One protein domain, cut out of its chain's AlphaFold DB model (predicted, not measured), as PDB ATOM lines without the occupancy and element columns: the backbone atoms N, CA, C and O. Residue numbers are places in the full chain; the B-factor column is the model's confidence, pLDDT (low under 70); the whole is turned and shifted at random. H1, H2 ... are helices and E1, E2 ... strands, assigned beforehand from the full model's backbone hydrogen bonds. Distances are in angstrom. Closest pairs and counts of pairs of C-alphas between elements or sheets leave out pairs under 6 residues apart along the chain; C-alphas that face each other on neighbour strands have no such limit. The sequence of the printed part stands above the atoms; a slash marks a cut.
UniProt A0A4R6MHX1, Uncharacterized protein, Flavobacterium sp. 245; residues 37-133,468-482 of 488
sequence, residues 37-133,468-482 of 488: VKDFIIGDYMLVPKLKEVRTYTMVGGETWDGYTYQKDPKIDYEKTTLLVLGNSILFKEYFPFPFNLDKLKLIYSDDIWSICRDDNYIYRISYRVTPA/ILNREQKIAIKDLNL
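Overview. This is residues 37 to 133 and 468 to 482 of the 488 residues of an uncharacterized protein of Flavobacterium sp. 245 (UniProt A0A4R6MHX1). Separate small antiparallel sheets are set in a loose row: a curled four-strand sheet E1 to E4 at one end, the hairpin E5 and E6 in the middle, and a three-strand sheet E7 to E9 at the other end. Residues 61 to 66, of which 61 belongs to E3 and 65 to 66 to E4, stick out, and the hairpin E10 and E11, followed by the short helix H1, lies beside E1. The printed part has 112 residues with eleven named strands and then one named helix, and its class is mostly strand. The sheet orders are E1 - E2 - E3 - E4, E5 - E6, E7 - E8 - E9 and E10 - E11, all antiparallel. By its radius of gyration of the C-alphas, 15.2 A, the whole is compact; it spans 43 by 39 by 27 A.

Along the chain. E1 is residues 40 to 42, beginning at C-alpha 40 (191.633, 150.569, 166.186), and E2 is residues 45 to 48. E3, residues 53 to 61, is 23.1 A long and bends by 58 degrees at residue 57; E4, residues 65 to 72, is 20.4 A long and bends by 54 degrees at residue 68. E5 is residues 82 to 86 and E6 residues 89 to 92. E7 is residues 106 to 110, E8 residues 114 to 118 at 13.6 A, and E9 residues 122 to 127 at 16.0 A, ending at C-alpha 127 (174.899, 165.348, 162.352). After the cut come E10, residues 468 to 470, E11, residues 473 to 476, and H1, residues 477 to 480, ending at C-alpha 480 (197.732, 156.101, 167.125).

Arrangement. E1 to E4 form a meander, each strand the antiparallel neighbour of the one before, curled like part of a barrel. N 42 and O 45 are 2.9 A apart between E1 and E2, N 46 and O 55 2.8 A between E2 and E3, and N 58 and O 69 2.9 A between E3 and E4, within hydrogen-bond range. The closest C-alphas of E1 and E6 are those of Ile 42 and Ile 90, 7.6 A apart. In the hairpin E5 and E6, N 84 and O 91 are 2.8 A apart. The closest C-alphas of E5 and E7 are those of Leu 86 and Leu 107, 6.2 A apart. E7 to E9 form a second meander, with N 106 and O 118 at 2.8 A and N 124 and O 117 at 2.7 A. In the hairpin E10 and E11, N 468 and O 475 are 2.9 A apart; the closest C-alphas of E1 and E10 are those of Ile 42 and Asn 470, 6.5 A apart. H1 is not on the sheet of E1 to E4; it is too short for an O i to N i+4 pair, and its 1 pair of O i and N i+3 is within range.

Size, cuts and confidence. The C-alphas farthest apart, those of Glu 63 and Asp 120, are 48.5 A apart. Residues 134 to 467 are not printed, and C-alphas 133 and 468 are 29.2 A apart across this cut. The link E6 to E7 is long, 13 residues. Confidence is under 70 at residues 37 to 38 and 61 to 65.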
ATOM      1  N   VAL A  37     199.786 144.544 165.091       42.34
ATOM      2  CA  VAL A  37     199.320 145.920 164.990       42.34
ATOM      3  C   VAL A  37     197.802 145.881 165.051       42.34
ATOM      4  O   VAL A  37     197.134 145.477 164.107       42.34
ATOM      5  N   LYS A  38     197.267 146.230 166.222       62.94
ATOM      6  CA  LYS A  38     195.827 146.306 166.457       62.94
ATOM      7  C   LYS A  38     195.272 147.504 165.693       62.94
ATOM      8  O   LYS A  38     195.434 148.634 166.149       62.94
ATOM      9  N   ASP A  39     194.618 147.251 164.568       85.38
ATOM     10  CA  ASP A  39     193.698 148.220 163.978       85.38
ATOM     11  C   ASP A  39     192.720 148.683 165.068       85.38
ATOM     12  O   ASP A  39     192.183 147.866 165.826       85.38
ATOM     13  N   PHE A  40     192.526 149.994 165.184       91.06
ATOM     14  CA  PHE A  40     191.633 150.569 166.186       91.06
ATOM     15  C   PHE A  40     190.385 151.097 165.497       91.06
ATOM     16  O   PHE A  40     190.464 151.967 164.632       91.06
ATOM     17  N   ILE A  41     189.231 150.557 165.866       91.94
ATOM     18  CA  ILE A  41     187.949 150.942 165.292       91.94
ATOM     19  C   ILE A  41     187.307 151.950 166.231       91.94
ATOM     20  O   ILE A  41     187.230 151.713 167.434       91.94
ATOM     21  N   ILE A  42     186.826 153.065 165.690       91.38
ATOM     22  CA  ILE A  42     186.112 154.097 166.439       91.38
ATOM     23  C   ILE A  42     185.080 154.786 165.540       91.38
ATOM     24  O   ILE A  42     185.409 155.279 164.464       91.38
ATOM     25  N   GLY A  43     183.814 154.796 165.970       87.06
ATOM     26  CA  GLY A  43     182.701 155.196 165.103       87.06
ATOM     27  C   GLY A  43     182.667 154.352 163.823       87.06
ATOM     28  O   GLY A  43     182.763 153.126 163.888       87.06
ATOM     29  N   ASP A  44     182.600 155.025 162.675       88.56
ATOM     30  CA  ASP A  44     182.625 154.406 161.343       88.56
ATOM     31  C   ASP A  44     184.046 154.286 160.756       88.56
ATOM     32  O   ASP A  44     184.212 153.975 159.575       88.56
ATOM     33  N   TYR A  45     185.088 154.522 161.562       93.44
ATOM     34  CA  TYR A  45     186.478 154.543 161.111       93.44
ATOM     35  C   TYR A  45     187.277 153.368 161.662       93.44
ATOM     36  O   TYR A  45     187.153 152.994 162.828       93.44
ATOM     37  N   MET A  46     188.164 152.841 160.829       94.75
ATOM     38  CA  MET A  46     189.260 151.964 161.214       94.75
ATOM     39  C   MET A  46     190.568 152.734 161.033       94.75
ATOM     40  O   MET A  46     190.933 153.128 159.924       94.75
ATOM     41  N   LEU A  47     191.262 152.961 162.141       94.69
ATOM     42  CA  LEU A  47     192.572 153.595 162.178       94.69
ATOM     43  C   LEU A  47     193.633 152.513 162.011       94.69
ATOM     44  O   LEU A  47     193.664 151.560 162.793       94.69
ATOM     45  N   VAL A  48     194.519 152.692 161.030       93.19
ATOM     46  CA  VAL A  48     195.607 151.753 160.726       93.19
ATOM     47  C   VAL A  48     196.959 152.475 160.871       93.19
ATOM     48  O   VAL A  48     197.551 152.881 159.866       93.19
ATOM     49  N   PRO A  49     197.480 152.662 162.105       90.31
ATOM     50  CA  PRO A  49     198.663 153.494 162.355       90.31
ATOM     51  C   PRO A  49     199.921 153.057 161.594       90.31
ATOM     52  O   PRO A  49     200.673 153.899 161.112       90.31
ATOM     53  N   LYS A  50     200.142 151.744 161.428       89.06
ATOM     54  CA  LYS A  50     201.312 151.199 160.703       89.06
ATOM     55  C   LYS A  50     201.326 151.612 159.232       89.06
ATOM     56  O   LYS A  50     202.395 151.867 158.691       89.06
ATOM     57  N   LEU A  51     200.154 151.670 158.598       91.44
ATOM     58  CA  LEU A  51     200.021 152.095 157.203       91.44
ATOM     59  C   LEU A  51     199.825 153.608 157.069       91.44
ATOM     60  O   LEU A  51     199.908 154.118 155.957       91.44
ATOM     61  N   LYS A  52     199.586 154.314 158.184       92.44
ATOM     62  CA  LYS A  52     199.175 155.724 158.207       92.44
ATOM     63  C   LYS A  52     197.945 155.942 157.328       92.44
ATOM     64  O   LYS A  52     197.911 156.807 156.458       92.44
ATOM     65  N   GLU A  53     196.936 155.100 157.535       93.75
ATOM     66  CA  GLU A  53     195.687 155.129 156.779       93.75
ATOM     67  C   GLU A  53     194.484 155.207 157.711       93.75
ATOM     68  O   GLU A  53     194.449 154.593 158.782       93.75
ATOM     69  N   VAL A  54     193.467 155.931 157.254       94.62
ATOM     70  CA  VAL A  54     192.107 155.818 157.773       94.62
ATOM     71  C   VAL A  54     191.286 155.060 156.753       94.62
ATOM     72  O   VAL A  54     191.340 155.351 155.555       94.62
ATOM     73  N   ARG A  55     190.515 154.088 157.229       94.56
ATOM     74  CA  ARG A  55     189.519 153.402 156.418       94.56
ATOM     75  C   ARG A  55     188.128 153.700 156.950       94.56
ATOM     76  O   ARG A  55     187.926 153.689 158.161       94.56
ATOM     77  N   THR A  56     187.179 153.955 156.063       91.50
ATOM     78  CA  THR A  56     185.781 154.229 156.407       91.50
ATOM     79  C   THR A  56     184.913 153.016 156.131       91.50
ATOM     80  O   THR A  56     185.164 152.255 155.194       91.50
ATOM     81  N   TYR A  57     183.907 152.824 156.977       87.88
ATOM     82  CA  TYR A  57     182.920 151.767 156.825       87.88
ATOM     83  C   TYR A  57     181.985 152.095 155.657       87.88
ATOM     84  O   TYR A  57     181.263 153.092 155.688       87.88
ATOM     85  N   THR A  58     181.999 151.268 154.615       83.62
ATOM     86  CA  THR A  58     181.188 151.461 153.409       83.62
ATOM     87  C   THR A  58     180.384 150.208 153.086       83.62
ATOM     88  O   THR A  58     180.797 149.080 153.364       83.62
ATOM     89  N   MET A  59     179.197 150.408 152.509       79.50
ATOM     90  CA  MET A  59     178.430 149.309 151.922       79.50
ATOM     91  C   MET A  59     179.108 148.846 150.639       79.50
ATOM     92  O   MET A  59     179.561 149.673 149.847       79.50
ATOM     93  N   VAL A  60     179.124 147.536 150.418       76.88
ATOM     94  CA  VAL A  60     179.647 146.925 149.194       76.88
ATOM     95  C   VAL A  60     178.572 146.023 148.602       76.88
ATOM     96  O   VAL A  60     177.902 145.286 149.326       76.88
ATOM     97  N   GLY A  61     178.387 146.114 147.289       64.19
ATOM     98  CA  GLY A  61     177.426 145.301 146.548       64.19
ATOM     99  C   GLY A  61     176.870 146.022 145.322       64.19
ATOM    100  O   GLY A  61     176.691 147.241 145.337       64.19
ATOM    101  N   GLY A  62     176.642 145.251 144.258       66.56
ATOM    102  CA  GLY A  62     175.924 145.654 143.045       66.56
ATOM    103  C   GLY A  62     174.453 145.227 143.111       66.56
ATOM    104  O   GLY A  62     173.760 145.550 144.071       66.56
ATOM    105  N   GLU A  63     173.967 144.475 142.114       54.25
ATOM    106  CA  GLU A  63     172.592 143.926 142.104       54.25
ATOM    107  C   GLU A  63     172.296 142.972 143.285       54.25
ATOM    108  O   GLU A  63     171.133 142.777 143.639       54.25
ATOM    109  N   THR A  64     173.324 142.425 143.948       53.75
ATOM    110  CA  THR A  64     173.215 141.679 145.213       53.75
ATOM    111  C   THR A  64     173.965 142.381 146.345       53.75
ATOM    112  O   THR A  64     175.015 142.989 146.139       53.75
ATOM    113  N   TRP A  65     173.414 142.301 147.560       69.06
ATOM    114  CA  TRP A  65     174.030 142.839 148.775       69.06
ATOM    115  C   TRP A  65     175.210 141.960 149.223       69.06
ATOM    116  O   TRP A  65     174.988 140.838 149.679       69.06
ATOM    117  N   ASP A  66     176.437 142.491 149.138       70.12
ATOM    118  CA  ASP A  66     177.686 141.791 149.502       70.12
ATOM    119  C   ASP A  66     178.202 142.182 150.905       70.12
ATOM    120  O   ASP A  66     179.269 141.748 151.346       70.12
ATOM    121  N   GLY A  67     177.426 142.983 151.641       80.94
ATOM    122  CA  GLY A  67     177.709 143.372 153.019       80.94
ATOM    123  C   GLY A  67     178.409 144.724 153.148       80.94
ATOM    124  O   GLY A  67     178.049 145.708 152.499       80.94
ATOM    125  N   TYR A  68     179.370 144.793 154.066       81.56
ATOM    126  CA  TYR A  68     180.085 146.016 154.425       81.56
ATOM    127  C   TYR A  68     181.589 145.753 154.493       81.56
ATOM    128  O   TYR A  68     182.012 144.659 154.867       81.56
ATOM    129  N   THR A  69     182.399 146.761 154.176       87.62
ATOM    130  CA  THR A  69     183.860 146.688 154.290       87.62
ATOM    131  C   THR A  69     184.449 148.011 154.767       87.62
ATOM    132  O   THR A  69     183.753 149.019 154.852       87.62
ATOM    133  N   TYR A  70     185.744 148.006 155.073       90.69
ATOM    134  CA  TYR A  70     186.515 149.211 155.357       90.69
ATOM    135  C   TYR A  70     187.413 149.543 154.165       90.69
ATOM    136  O   TYR A  70     188.309 148.766 153.830       90.69
ATOM    137  N   GLN A  71     187.205 150.701 153.538       90.88
ATOM    138  CA  GLN A  71     188.008 151.167 152.399       90.88
ATOM    139  C   GLN A  71     188.828 152.395 152.777       90.88
ATOM    140  O   GLN A  71     188.368 153.223 153.557       90.88
ATOM    141  N   LYS A  72     190.044 152.514 152.228       93.50
ATOM    142  CA  LYS A  72     190.905 153.683 152.445       93.50
ATOM    143  C   LYS A  72     190.170 154.955 152.043       93.50
ATOM    144  O   LYS A  72     189.676 155.053 150.924       93.50
ATOM    145  N   ASP A  73     190.160 155.927 152.942       93.75
ATOM    146  CA  ASP A  73     189.582 157.233 152.685       93.75
ATOM    147  C   ASP A  73     190.638 158.169 152.074       93.75
ATOM    148  O   ASP A  73     191.600 158.532 152.757       93.75
ATOM    149  N   PRO A  74     190.507 158.572 150.797       92.50
ATOM    150  CA  PRO A  74     191.504 159.410 150.141       92.50
ATOM    151  C   PRO A  74     191.469 160.873 150.601       92.50
ATOM    152  O   PRO A  74     192.395 161.615 150.285       92.50
ATOM    153  N   LYS A  75     190.420 161.318 151.312       94.00
ATOM    154  CA  LYS A  75     190.313 162.707 151.790       94.00
ATOM    155  C   LYS A  75     191.133 162.960 153.050       94.00
ATOM    156  O   LYS A  75     191.395 164.116 153.370       94.00
ATOM    157  N   ILE A  76     191.513 161.902 153.761       95.06
ATOM    158  CA  ILE A  76     192.190 162.012 155.048       95.06
ATOM    159  C   ILE A  76     193.693 161.793 154.873       95.06
ATOM    160  O   ILE A  76     194.156 160.684 154.609       95.06
ATOM    161  N   ASP A  77     194.465 162.856 155.100       94.38
ATOM    162  CA  ASP A  77     195.913 162.773 155.299       94.38
ATOM    163  C   ASP A  77     196.193 162.441 156.772       94.38
ATOM    164  O   ASP A  77     196.069 163.298 157.648       94.38
ATOM    165  N   TYR A  78     196.556 161.186 157.048       94.25
ATOM    166  CA  TYR A  78     196.730 160.657 158.403       94.25
ATOM    167  C   TYR A  78     197.696 161.476 159.266       94.25
ATOM    168  O   TYR A  78     197.459 161.654 160.458       94.25
ATOM    169  N   GLU A  79     198.773 162.001 158.680       92.06
ATOM    170  CA  GLU A  79     199.805 162.721 159.435       92.06
ATOM    171  C   GLU A  79     199.384 164.152 159.785       92.06
ATOM    172  O   GLU A  79     199.898 164.741 160.737       92.06
ATOM    173  N   LYS A  80     198.452 164.727 159.017       93.81
ATOM    174  CA  LYS A  80     198.034 166.130 159.158       93.81
ATOM    175  C   LYS A  80     196.630 166.293 159.714       93.81
ATOM    176  O   LYS A  80     196.263 167.401 160.118       93.81
ATOM    177  N   THR A  81     195.818 165.246 159.684       95.56
ATOM    178  CA  THR A  81     194.434 165.300 160.144       95.56
ATOM    179  C   THR A  81     194.342 165.332 161.674       95.56
ATOM    180  O   THR A  81     195.328 165.146 162.394       95.56
ATOM    181  N   THR A  82     193.129 165.578 162.157       96.56
ATOM    182  CA  THR A  82     192.746 165.443 163.558       96.56
ATOM    183  C   THR A  82     191.450 164.651 163.632       96.56
ATOM    184  O   THR A  82     190.459 165.029 163.002       96.56
ATOM    185  N   LEU A  83     191.439 163.587 164.434       96.06
ATOM    186  CA  LEU A  83     190.215 162.905 164.836       96.06
ATOM    187  C   LEU A  83     189.525 163.718 165.935       96.06
ATOM    188  O   LEU A  83     190.084 163.925 167.013       96.06
ATOM    189  N   LEU A  84     188.306 164.165 165.660       95.19
ATOM    190  CA  LEU A  84     187.441 164.877 166.591       95.19
ATOM    191  C   LEU A  84     186.497 163.880 167.254       95.19
ATOM    192  O   LEU A  84     185.767 163.151 166.581       95.19
ATOM    193  N   VAL A  85     186.489 163.882 168.582       93.50
ATOM    194  CA  VAL A  85     185.539 163.122 169.391       93.50
ATOM    195  C   VAL A  85     184.659 164.127 170.131       93.50
ATOM    196  O   VAL A  85     185.086 164.723 171.119       93.50
ATOM    197  N   LEU A  86     183.447 164.335 169.614       91.44
ATOM    198  CA  LEU A  86     182.457 165.319 170.064       91.44
ATOM    199  C   LEU A  86     181.237 164.583 170.649       91.44
ATOM    200  O   LEU A  86     180.176 164.503 170.027       91.44
ATOM    201  N   GLY A  87     181.402 163.977 171.827       89.00
ATOM    202  CA  GLY A  87     180.378 163.115 172.429       89.00
ATOM    203  C   GLY A  87     180.098 161.875 171.570       89.00
ATOM    204  O   GLY A  87     180.969 161.017 171.403       89.00
ATOM    205  N   ASN A  88     178.885 161.776 171.017       87.56
ATOM    206  CA  ASN A  88     178.503 160.709 170.082       87.56
ATOM    207  C   ASN A  88     178.970 160.971 168.639       87.56
ATOM    208  O   ASN A  88     179.035 160.030 167.849       87.56
ATOM    209  N   SER A  89     179.299 162.216 168.281       90.50
ATOM    210  CA  SER A  89     179.797 162.542 166.943       90.50
ATOM    211  C   SER A  89     181.307 162.350 166.886       90.50
ATOM    212  O   SER A  89     182.068 163.099 167.495       90.50
ATOM    213  N   ILE A  90     181.750 161.349 166.132       92.06
ATOM    214  CA  ILE A  90     183.167 161.071 165.891       92.06
ATOM    215  C   ILE A  90     183.426 161.319 164.411       92.06
ATOM    216  O   ILE A  90     182.762 160.720 163.568       92.06
ATOM    217  N   LEU A  91     184.346 162.224 164.087       93.44
ATOM    218  CA  LEU A  91     184.665 162.576 162.702       93.44
ATOM    219  C   LEU A  91     186.071 163.151 162.569       93.44
ATOM    220  O   LEU A  91     186.635 163.669 163.525       93.44
ATOM    221  N   PHE A  92     186.627 163.101 161.366       95.44
ATOM    222  CA  PHE A  92     187.857 163.822 161.047       95.44
ATOM    223  C   PHE A  92     187.576 165.287 160.727       95.44
ATOM    224  O   PHE A  92     186.486 165.624 160.264       95.44
ATOM    225  N   LYS A  93     188.557 166.168 160.961       94.88
ATOM    226  CA  LYS A  93     188.407 167.618 160.742       94.88
ATOM    227  C   LYS A  93     187.961 167.975 159.315       94.88
ATOM    228  O   LYS A  93     187.227 168.939 159.142       94.88
ATOM    229  N   GLU A  94     188.355 167.188 158.313       94.06
ATOM    230  CA  GLU A  94     187.972 167.357 156.904       94.06
ATOM    231  C   GLU A  94     186.472 167.119 156.666       94.06
ATOM    232  O   GLU A  94     185.919 167.586 155.672       94.06
ATOM    233  N   TYR A  95     185.813 166.409 157.584       93.12
ATOM    234  CA  TYR A  95     184.374 166.150 157.573       93.12
ATOM    235  C   TYR A  95     183.578 167.104 158.460       93.12
ATOM    236  O   TYR A  95     182.355 166.981 158.550       93.12
ATOM    237  N   PHE A  96     184.236 168.071 159.101       93.88
ATOM    238  CA  PHE A  96     183.518 169.120 159.801       93.88
ATOM    239  C   PHE A  96     182.827 170.025 158.762       93.88
ATOM    240  O   PHE A  96     183.484 170.516 157.846       93.88
ATOM    241  N   PRO A  97     181.506 170.260 158.864       92.62
ATOM    242  CA  PRO A  97     180.722 170.843 157.770       92.62
ATOM    243  C   PRO A  97     180.961 172.343 157.519       92.62
ATOM    244  O   PRO A  97     180.445 172.888 156.546       92.62
ATOM    245  N   PHE A  98     181.720 173.015 158.385       94.56
ATOM    246  CA  PHE A  98     181.959 174.458 158.358       94.56
ATOM    247  C   PHE A  98     183.420 174.779 158.696       94.56
ATOM    248  O   PHE A  98     184.071 173.988 159.373       94.56
ATOM    249  N   PRO A  99     183.949 175.949 158.302       93.94
ATOM    250  CA  PRO A  99     185.170 176.479 158.898       93.94
ATOM    251  C   PRO A  99     184.988 176.682 160.409       93.94
ATOM    252  O   PRO A  99     183.974 177.227 160.851       93.94
ATOM    253  N   PHE A 100     185.970 176.254 161.200       94.81
ATOM    254  CA  PHE A 100     185.900 176.302 162.660       94.81
ATOM    255  C   PHE A 100     187.284 176.461 163.287       94.81
ATOM    256  O   PHE A 100     188.301 176.099 162.687       94.81
ATOM    257  N   ASN A 101     187.323 176.979 164.515       94.12
ATOM    258  CA  ASN A 101     188.547 177.026 165.304       94.12
ATOM    259  C   ASN A 101     188.694 175.760 166.165       94.12
ATOM    260  O   ASN A 101     188.056 175.621 167.209       94.12
ATOM    261  N   LEU A 102     189.576 174.849 165.745       92.25
ATOM    262  CA  LEU A 102     189.828 173.575 166.426       92.25
ATOM    263  C   LEU A 102     190.253 173.734 167.897       92.25
ATOM    264  O   LEU A 102     189.847 172.939 168.748       92.25
ATOM    265  N   ASP A 103     191.053 174.751 168.210       93.06
ATOM    266  CA  ASP A 103     191.591 174.946 169.560       93.06
ATOM    267  C   ASP A 103     190.537 175.473 170.535       93.06
ATOM    268  O   ASP A 103     190.621 175.215 171.738       93.06
ATOM    269  N   LYS A 104     189.533 176.181 170.008       94.06
ATOM    270  CA  LYS A 104     188.434 176.799 170.761       94.06
ATOM    271  C   LYS A 104     187.155 175.967 170.777       94.06
ATOM    272  O   LYS A 104     186.222 176.318 171.494       94.06
ATOM    273  N   LEU A 105     187.113 174.880 170.010       94.31
ATOM    274  CA  LEU A 105     185.943 174.025 169.901       94.31
ATOM    275  C   LEU A 105     185.585 173.404 171.261       94.31
ATOM    276  O   LEU A 105     186.426 172.777 171.910       94.31
ATOM    277  N   LYS A 106     184.322 173.553 171.658       93.75
ATOM    278  CA  LYS A 106     183.736 173.032 172.895       93.75
ATOM    279  C   LYS A 106     182.418 172.311 172.607       93.75
ATOM    280  O   LYS A 106     181.613 172.809 171.822       93.75
ATOM    281  N   LEU A 107     182.169 171.177 173.260       93.62
ATOM    282  CA  LEU A 107     180.904 170.456 173.187       93.62
ATOM    283  C   LEU A 107     179.880 171.129 174.114       93.62
ATOM    284  O   LEU A 107     180.191 171.505 175.241       93.62
ATOM    285  N   ILE A 108     178.658 171.316 173.623       92.56
ATOM    286  CA  ILE A 108     177.532 171.862 174.396       92.56
ATOM    287  C   ILE A 108     176.526 170.755 174.713       92.56
ATOM    288  O   ILE A 108     176.030 170.650 175.831       92.56
ATOM    289  N   TYR A 109     176.200 169.942 173.709       89.75
ATOM    290  CA  TYR A 109     175.185 168.900 173.801       89.75
ATOM    291  C   TYR A 109     175.499 167.773 172.818       89.75
ATOM    292  O   TYR A 109     176.023 168.020 171.733       89.75
ATOM    293  N   SER A 110     175.150 166.540 173.168       87.56
ATOM    294  CA  SER A 110     175.205 165.412 172.243       87.56
ATOM    295  C   SER A 110     174.124 164.397 172.579       87.56
ATOM    296  O   SER A 110     173.975 164.015 173.737       87.56
ATOM    297  N   ASP A 111     173.435 163.907 171.552       82.94
ATOM    298  CA  ASP A 111     172.549 162.747 171.632       82.94
ATOM    299  C   ASP A 111     172.898 161.700 170.565       82.94
ATOM    300  O   ASP A 111     173.953 161.772 169.933       82.94
ATOM    301  N   ASP A 112     172.067 160.668 170.412       75.62
ATOM    302  CA  ASP A 112     172.300 159.543 169.491       75.62
ATOM    303  C   ASP A 112     172.289 159.950 167.996       75.62
ATOM    304  O   ASP A 112     172.662 159.158 167.125       75.62
ATOM    305  N   ILE A 113     171.812 161.154 167.668       80.19
ATOM    306  CA  ILE A 113     171.549 161.610 166.299       80.19
ATOM    307  C   ILE A 113     172.466 162.780 165.916       80.19
ATOM    308  O   ILE A 113     172.877 162.876 164.753       80.19
ATOM    309  N   TRP A 114     172.771 163.685 166.841       86.75
ATOM    310  CA  TRP A 114     173.502 164.912 166.536       86.75
ATOM    311  C   TRP A 114     174.205 165.506 167.763       86.75
ATOM    312  O   TRP A 114     173.945 165.148 168.914       86.75
ATOM    313  N   SER A 115     175.113 166.442 167.498       91.38
ATOM    314  CA  SER A 115     175.882 167.154 168.517       91.38
ATOM    315  C   SER A 115     175.842 168.660 168.272       91.38
ATOM    316  O   SER A 115     175.880 169.120 167.128       91.38
ATOM    317  N   ILE A 116     175.789 169.430 169.358       93.75
ATOM    318  CA  ILE A 116     176.019 170.871 169.365       93.75
ATOM    319  C   ILE A 116     177.403 171.122 169.926       93.75
ATOM    320  O   ILE A 116     177.704 170.724 171.050       93.75
ATOM    321  N   CYS A 117     178.213 171.848 169.178       94.88
ATOM    322  CA  CYS A 117     179.461 172.408 169.672       94.88
ATOM    323  C   CYS A 117     179.508 173.905 169.378       94.88
ATOM    324  O   CYS A 117     178.662 174.427 168.657       94.88
ATOM    325  N   ARG A 118     180.465 174.611 169.964       94.81
ATOM    326  CA  ARG A 118     180.720 176.018 169.660       94.81
ATOM    327  C   ARG A 118     182.201 176.326 169.686       94.81
ATOM    328  O   ARG A 118     182.957 175.631 170.360       94.81
ATOM    329  N   ASP A 119     182.577 177.396 169.015       94.75
ATOM    330  CA  ASP A 119     183.814 178.117 169.278       94.75
ATOM    331  C   ASP A 119     183.494 179.547 169.755       94.75
ATOM    332  O   ASP A 119     182.434 179.788 170.345       94.75
ATOM    333  N   ASP A 120     184.427 180.482 169.574       92.62
ATOM    334  CA  ASP A 120     184.251 181.881 169.971       92.62
ATOM    335  C   ASP A 120     183.280 182.645 169.044       92.62
ATOM    336  O   ASP A 120     182.708 183.654 169.452       92.62
ATOM    337  N   ASN A 121     183.068 182.168 167.812       95.62
ATOM    338  CA  ASN A 121     182.330 182.882 166.770       95.62
ATOM    339  C   ASN A 121     181.025 182.200 166.375       95.62
ATOM    340  O   ASN A 121     180.100 182.886 165.937       95.62
ATOM    341  N   TYR A 122     180.935 180.877 166.504       97.25
ATOM    342  CA  TYR A 122     179.789 180.110 166.037       97.25
ATOM    343  C   TYR A 122     179.373 179.017 167.014       97.25
ATOM    344  O   TYR A 122     180.189 178.394 167.689       97.25
ATOM    345  N   ILE A 123     178.074 178.740 167.024       97.00
ATOM    346  CA  ILE A 123     177.512 177.466 167.474       97.00
ATOM    347  C   ILE A 123     177.329 176.617 166.216       97.00
ATOM    348  O   ILE A 123     176.893 177.144 165.197       97.00
ATOM    349  N   TYR A 124     177.600 175.315 166.288       95.62
ATOM    350  CA  TYR A 124     177.474 174.349 165.197       95.62
ATOM    351  C   TYR A 124     176.562 173.192 165.600       95.62
ATOM    352  O   TYR A 124     176.722 172.623 166.678       95.62
ATOM    353  N   ARG A 125     175.637 172.815 164.717       93.62
ATOM    354  CA  ARG A 125     174.880 171.565 164.784       93.62
ATOM    355  C   ARG A 125     175.475 170.601 163.779       93.62
ATOM    356  O   ARG A 125     175.375 170.824 162.572       93.62
ATOM    357  N   ILE A 126     176.062 169.526 164.286       90.75
ATOM    358  CA  ILE A 126     176.716 168.491 163.490       90.75
ATOM    359  C   ILE A 126     175.879 167.226 163.578       90.75
ATOM    360  O   ILE A 126     175.474 166.807 164.660       90.75
ATOM    361  N   SER A 127     175.606 166.618 162.430       83.31
ATOM    362  CA  SER A 127     174.899 165.348 162.352       83.31
ATOM    363  C   SER A 127     175.217 164.646 161.046       83.31
ATOM    364  O   SER A 127     175.461 165.288 160.028       83.31
ATOM    365  N   TYR A 128     175.133 163.321 161.078       70.94
ATOM    366  CA  TYR A 128     175.110 162.478 159.889       70.94
ATOM    367  C   TYR A 128     173.678 162.241 159.362       70.94
ATOM    368  O   TYR A 128     173.515 161.680 158.283       70.94
ATOM    369  N   ARG A 129     172.634 162.643 160.112       74.06
ATOM    370  CA  ARG A 129     171.208 162.423 159.775       74.06
ATOM    371  C   ARG A 129     170.405 163.692 159.509       74.06
ATOM    372  O   ARG A 129     169.379 163.610 158.842       74.06
ATOM    373  N   VAL A 130     170.812 164.835 160.061       78.31
ATOM    374  CA  VAL A 130     170.135 166.123 159.839       78.31
ATOM    375  C   VAL A 130     171.059 167.113 159.153       78.31
ATOM    376  O   VAL A 130     172.274 167.054 159.324       78.31
ATOM    377  N   THR A 131     170.477 168.051 158.403       87.50
ATOM    378  CA  THR A 131     171.234 169.113 157.738       87.50
ATOM    379  C   THR A 131     172.059 169.891 158.768       87.50
ATOM    380  O   THR A 131     171.475 170.451 159.715       87.50
ATOM    381  N   PRO A 132     173.395 169.940 158.598       91.56
ATOM    382  CA  PRO A 132     174.255 170.753 159.438       91.56
ATOM    383  C   PRO A 132     173.835 172.218 159.399       91.56
ATOM    384  O   PRO A 132     173.366 172.719 158.378       91.56
ATOM    385  N   ALA A 133     174.003 172.914 160.515       93.62
ATOM    386  CA  ALA A 133     173.685 174.331 160.620       93.62
ATOM    387  C   ALA A 133     174.681 175.025 161.552       93.62
ATOM    388  O   ALA A 133     175.299 174.369 162.390       93.62
ATOM    389  N   ILE A 468     192.410 155.666 175.120       92.38
ATOM    390  CA  ILE A 468     191.030 155.563 174.654       92.38
ATOM    391  C   ILE A 468     190.599 154.107 174.782       92.38
ATOM    392  O   ILE A 468     191.299 153.192 174.333       92.38
ATOM    393  N   LEU A 469     189.436 153.909 175.392       93.50
ATOM    394  CA  LEU A 469     188.718 152.644 175.398       93.50
ATOM    395  C   LEU A 469     187.483 152.797 174.529       93.50
ATOM    396  O   LEU A 469     186.601 153.576 174.883       93.50
ATOM    397  N   ASN A 470     187.428 152.072 173.416       92.44
ATOM    398  CA  ASN A 470     186.239 151.996 172.578       92.44
ATOM    399  C   ASN A 470     185.776 150.546 172.508       92.44
ATOM    400  O   ASN A 470     186.487 149.692 171.976       92.44
ATOM    401  N   ARG A 471     184.580 150.273 173.028       91.38
ATOM    402  CA  ARG A 471     184.069 148.912 173.207       91.38
ATOM    403  C   ARG A 471     185.100 148.023 173.927       91.38
ATOM    404  O   ARG A 471     185.642 148.397 174.961       91.38
ATOM    405  N   GLU A 472     185.408 146.847 173.395       87.81
ATOM    406  CA  GLU A 472     186.444 145.944 173.902       87.81
ATOM    407  C   GLU A 472     187.895 146.340 173.551       87.81
ATOM    408  O   GLU A 472     188.837 145.630 173.906       87.81
ATOM    409  N   GLN A 473     188.113 147.461 172.857       91.56
ATOM    410  CA  GLN A 473     189.440 147.884 172.408       91.56
ATOM    411  C   GLN A 473     190.063 148.925 173.347       91.56
ATOM    412  O   GLN A 473     189.392 149.828 173.842       91.56
ATOM    413  N   LYS A 474     191.384 148.834 173.538       91.75
ATOM    414  CA  LYS A 474     192.215 149.801 174.275       91.75
ATOM    415  C   LYS A 474     193.403 150.208 173.421       91.75
ATOM    416  O   LYS A 474     194.120 149.334 172.933       91.75
ATOM    417  N   ILE A 475     193.655 151.510 173.331       91.62
ATOM    418  CA  ILE A 475     194.856 152.063 172.701       91.62
ATOM    419  C   ILE A 475     195.343 153.297 173.462       91.62
ATOM    420  O   ILE A 475     194.536 154.053 174.007       91.62
ATOM    421  N   ALA A 476     196.659 153.505 173.534       91.88
ATOM    422  CA  ALA A 476     197.190 154.791 173.971       91.88
ATOM    423  C   ALA A 476     197.106 155.784 172.808       91.88
ATOM    424  O   ALA A 476     197.444 155.437 171.681       91.88
ATOM    425  N   ILE A 477     196.705 157.027 173.072       92.00
ATOM    426  CA  ILE A 477     196.541 158.053 172.028       92.00
ATOM    427  C   ILE A 477     197.848 158.264 171.257       92.00
ATOM    428  O   ILE A 477     197.834 158.371 170.037       92.00
ATOM    429  N   LYS A 478     198.991 158.231 171.951       91.25
ATOM    430  CA  LYS A 478     200.312 158.322 171.314       91.25
ATOM    431  C   LYS A 478     200.575 157.197 170.302       91.25
ATOM    432  O   LYS A 478     201.226 157.442 169.298       91.25
ATOM    433  N   ASP A 479     200.047 155.993 170.539       92.12
ATOM    434  CA  ASP A 479     200.286 154.825 169.682       92.12
ATOM    435  C   ASP A 479     199.444 154.892 168.398       92.12
ATOM    436  O   ASP A 479     199.724 154.180 167.434       92.12
ATOM    437  N   LEU A 480     198.439 155.776 168.357       91.88
ATOM    438  CA  LEU A 480     197.732 156.101 167.125       91.88
ATOM    439  C   LEU A 480     198.611 156.902 166.159       91.88
ATOM    440  O   LEU A 480     198.331 156.877 164.974       91.88
ATOM    441  N   ASN A 481     199.661 157.604 166.608       90.75
ATOM    442  CA  ASN A 481     200.435 158.524 165.755       90.75
ATOM    443  C   ASN A 481     199.536 159.487 164.944       90.75
ATOM    444  O   ASN A 481     199.806 159.786 163.783       90.75
ATOM    445  N   LEU A 482     198.443 159.930 165.566       92.25
ATOM    446  CA  LEU A 482     197.373 160.728 164.980       92.25
ATOM    447  C   LEU A 482     196.984 161.812 165.983       92.25
ATOM    448  O   LEU A 482     196.898 161.539 167.183       92.25
TER     449      LEU A 482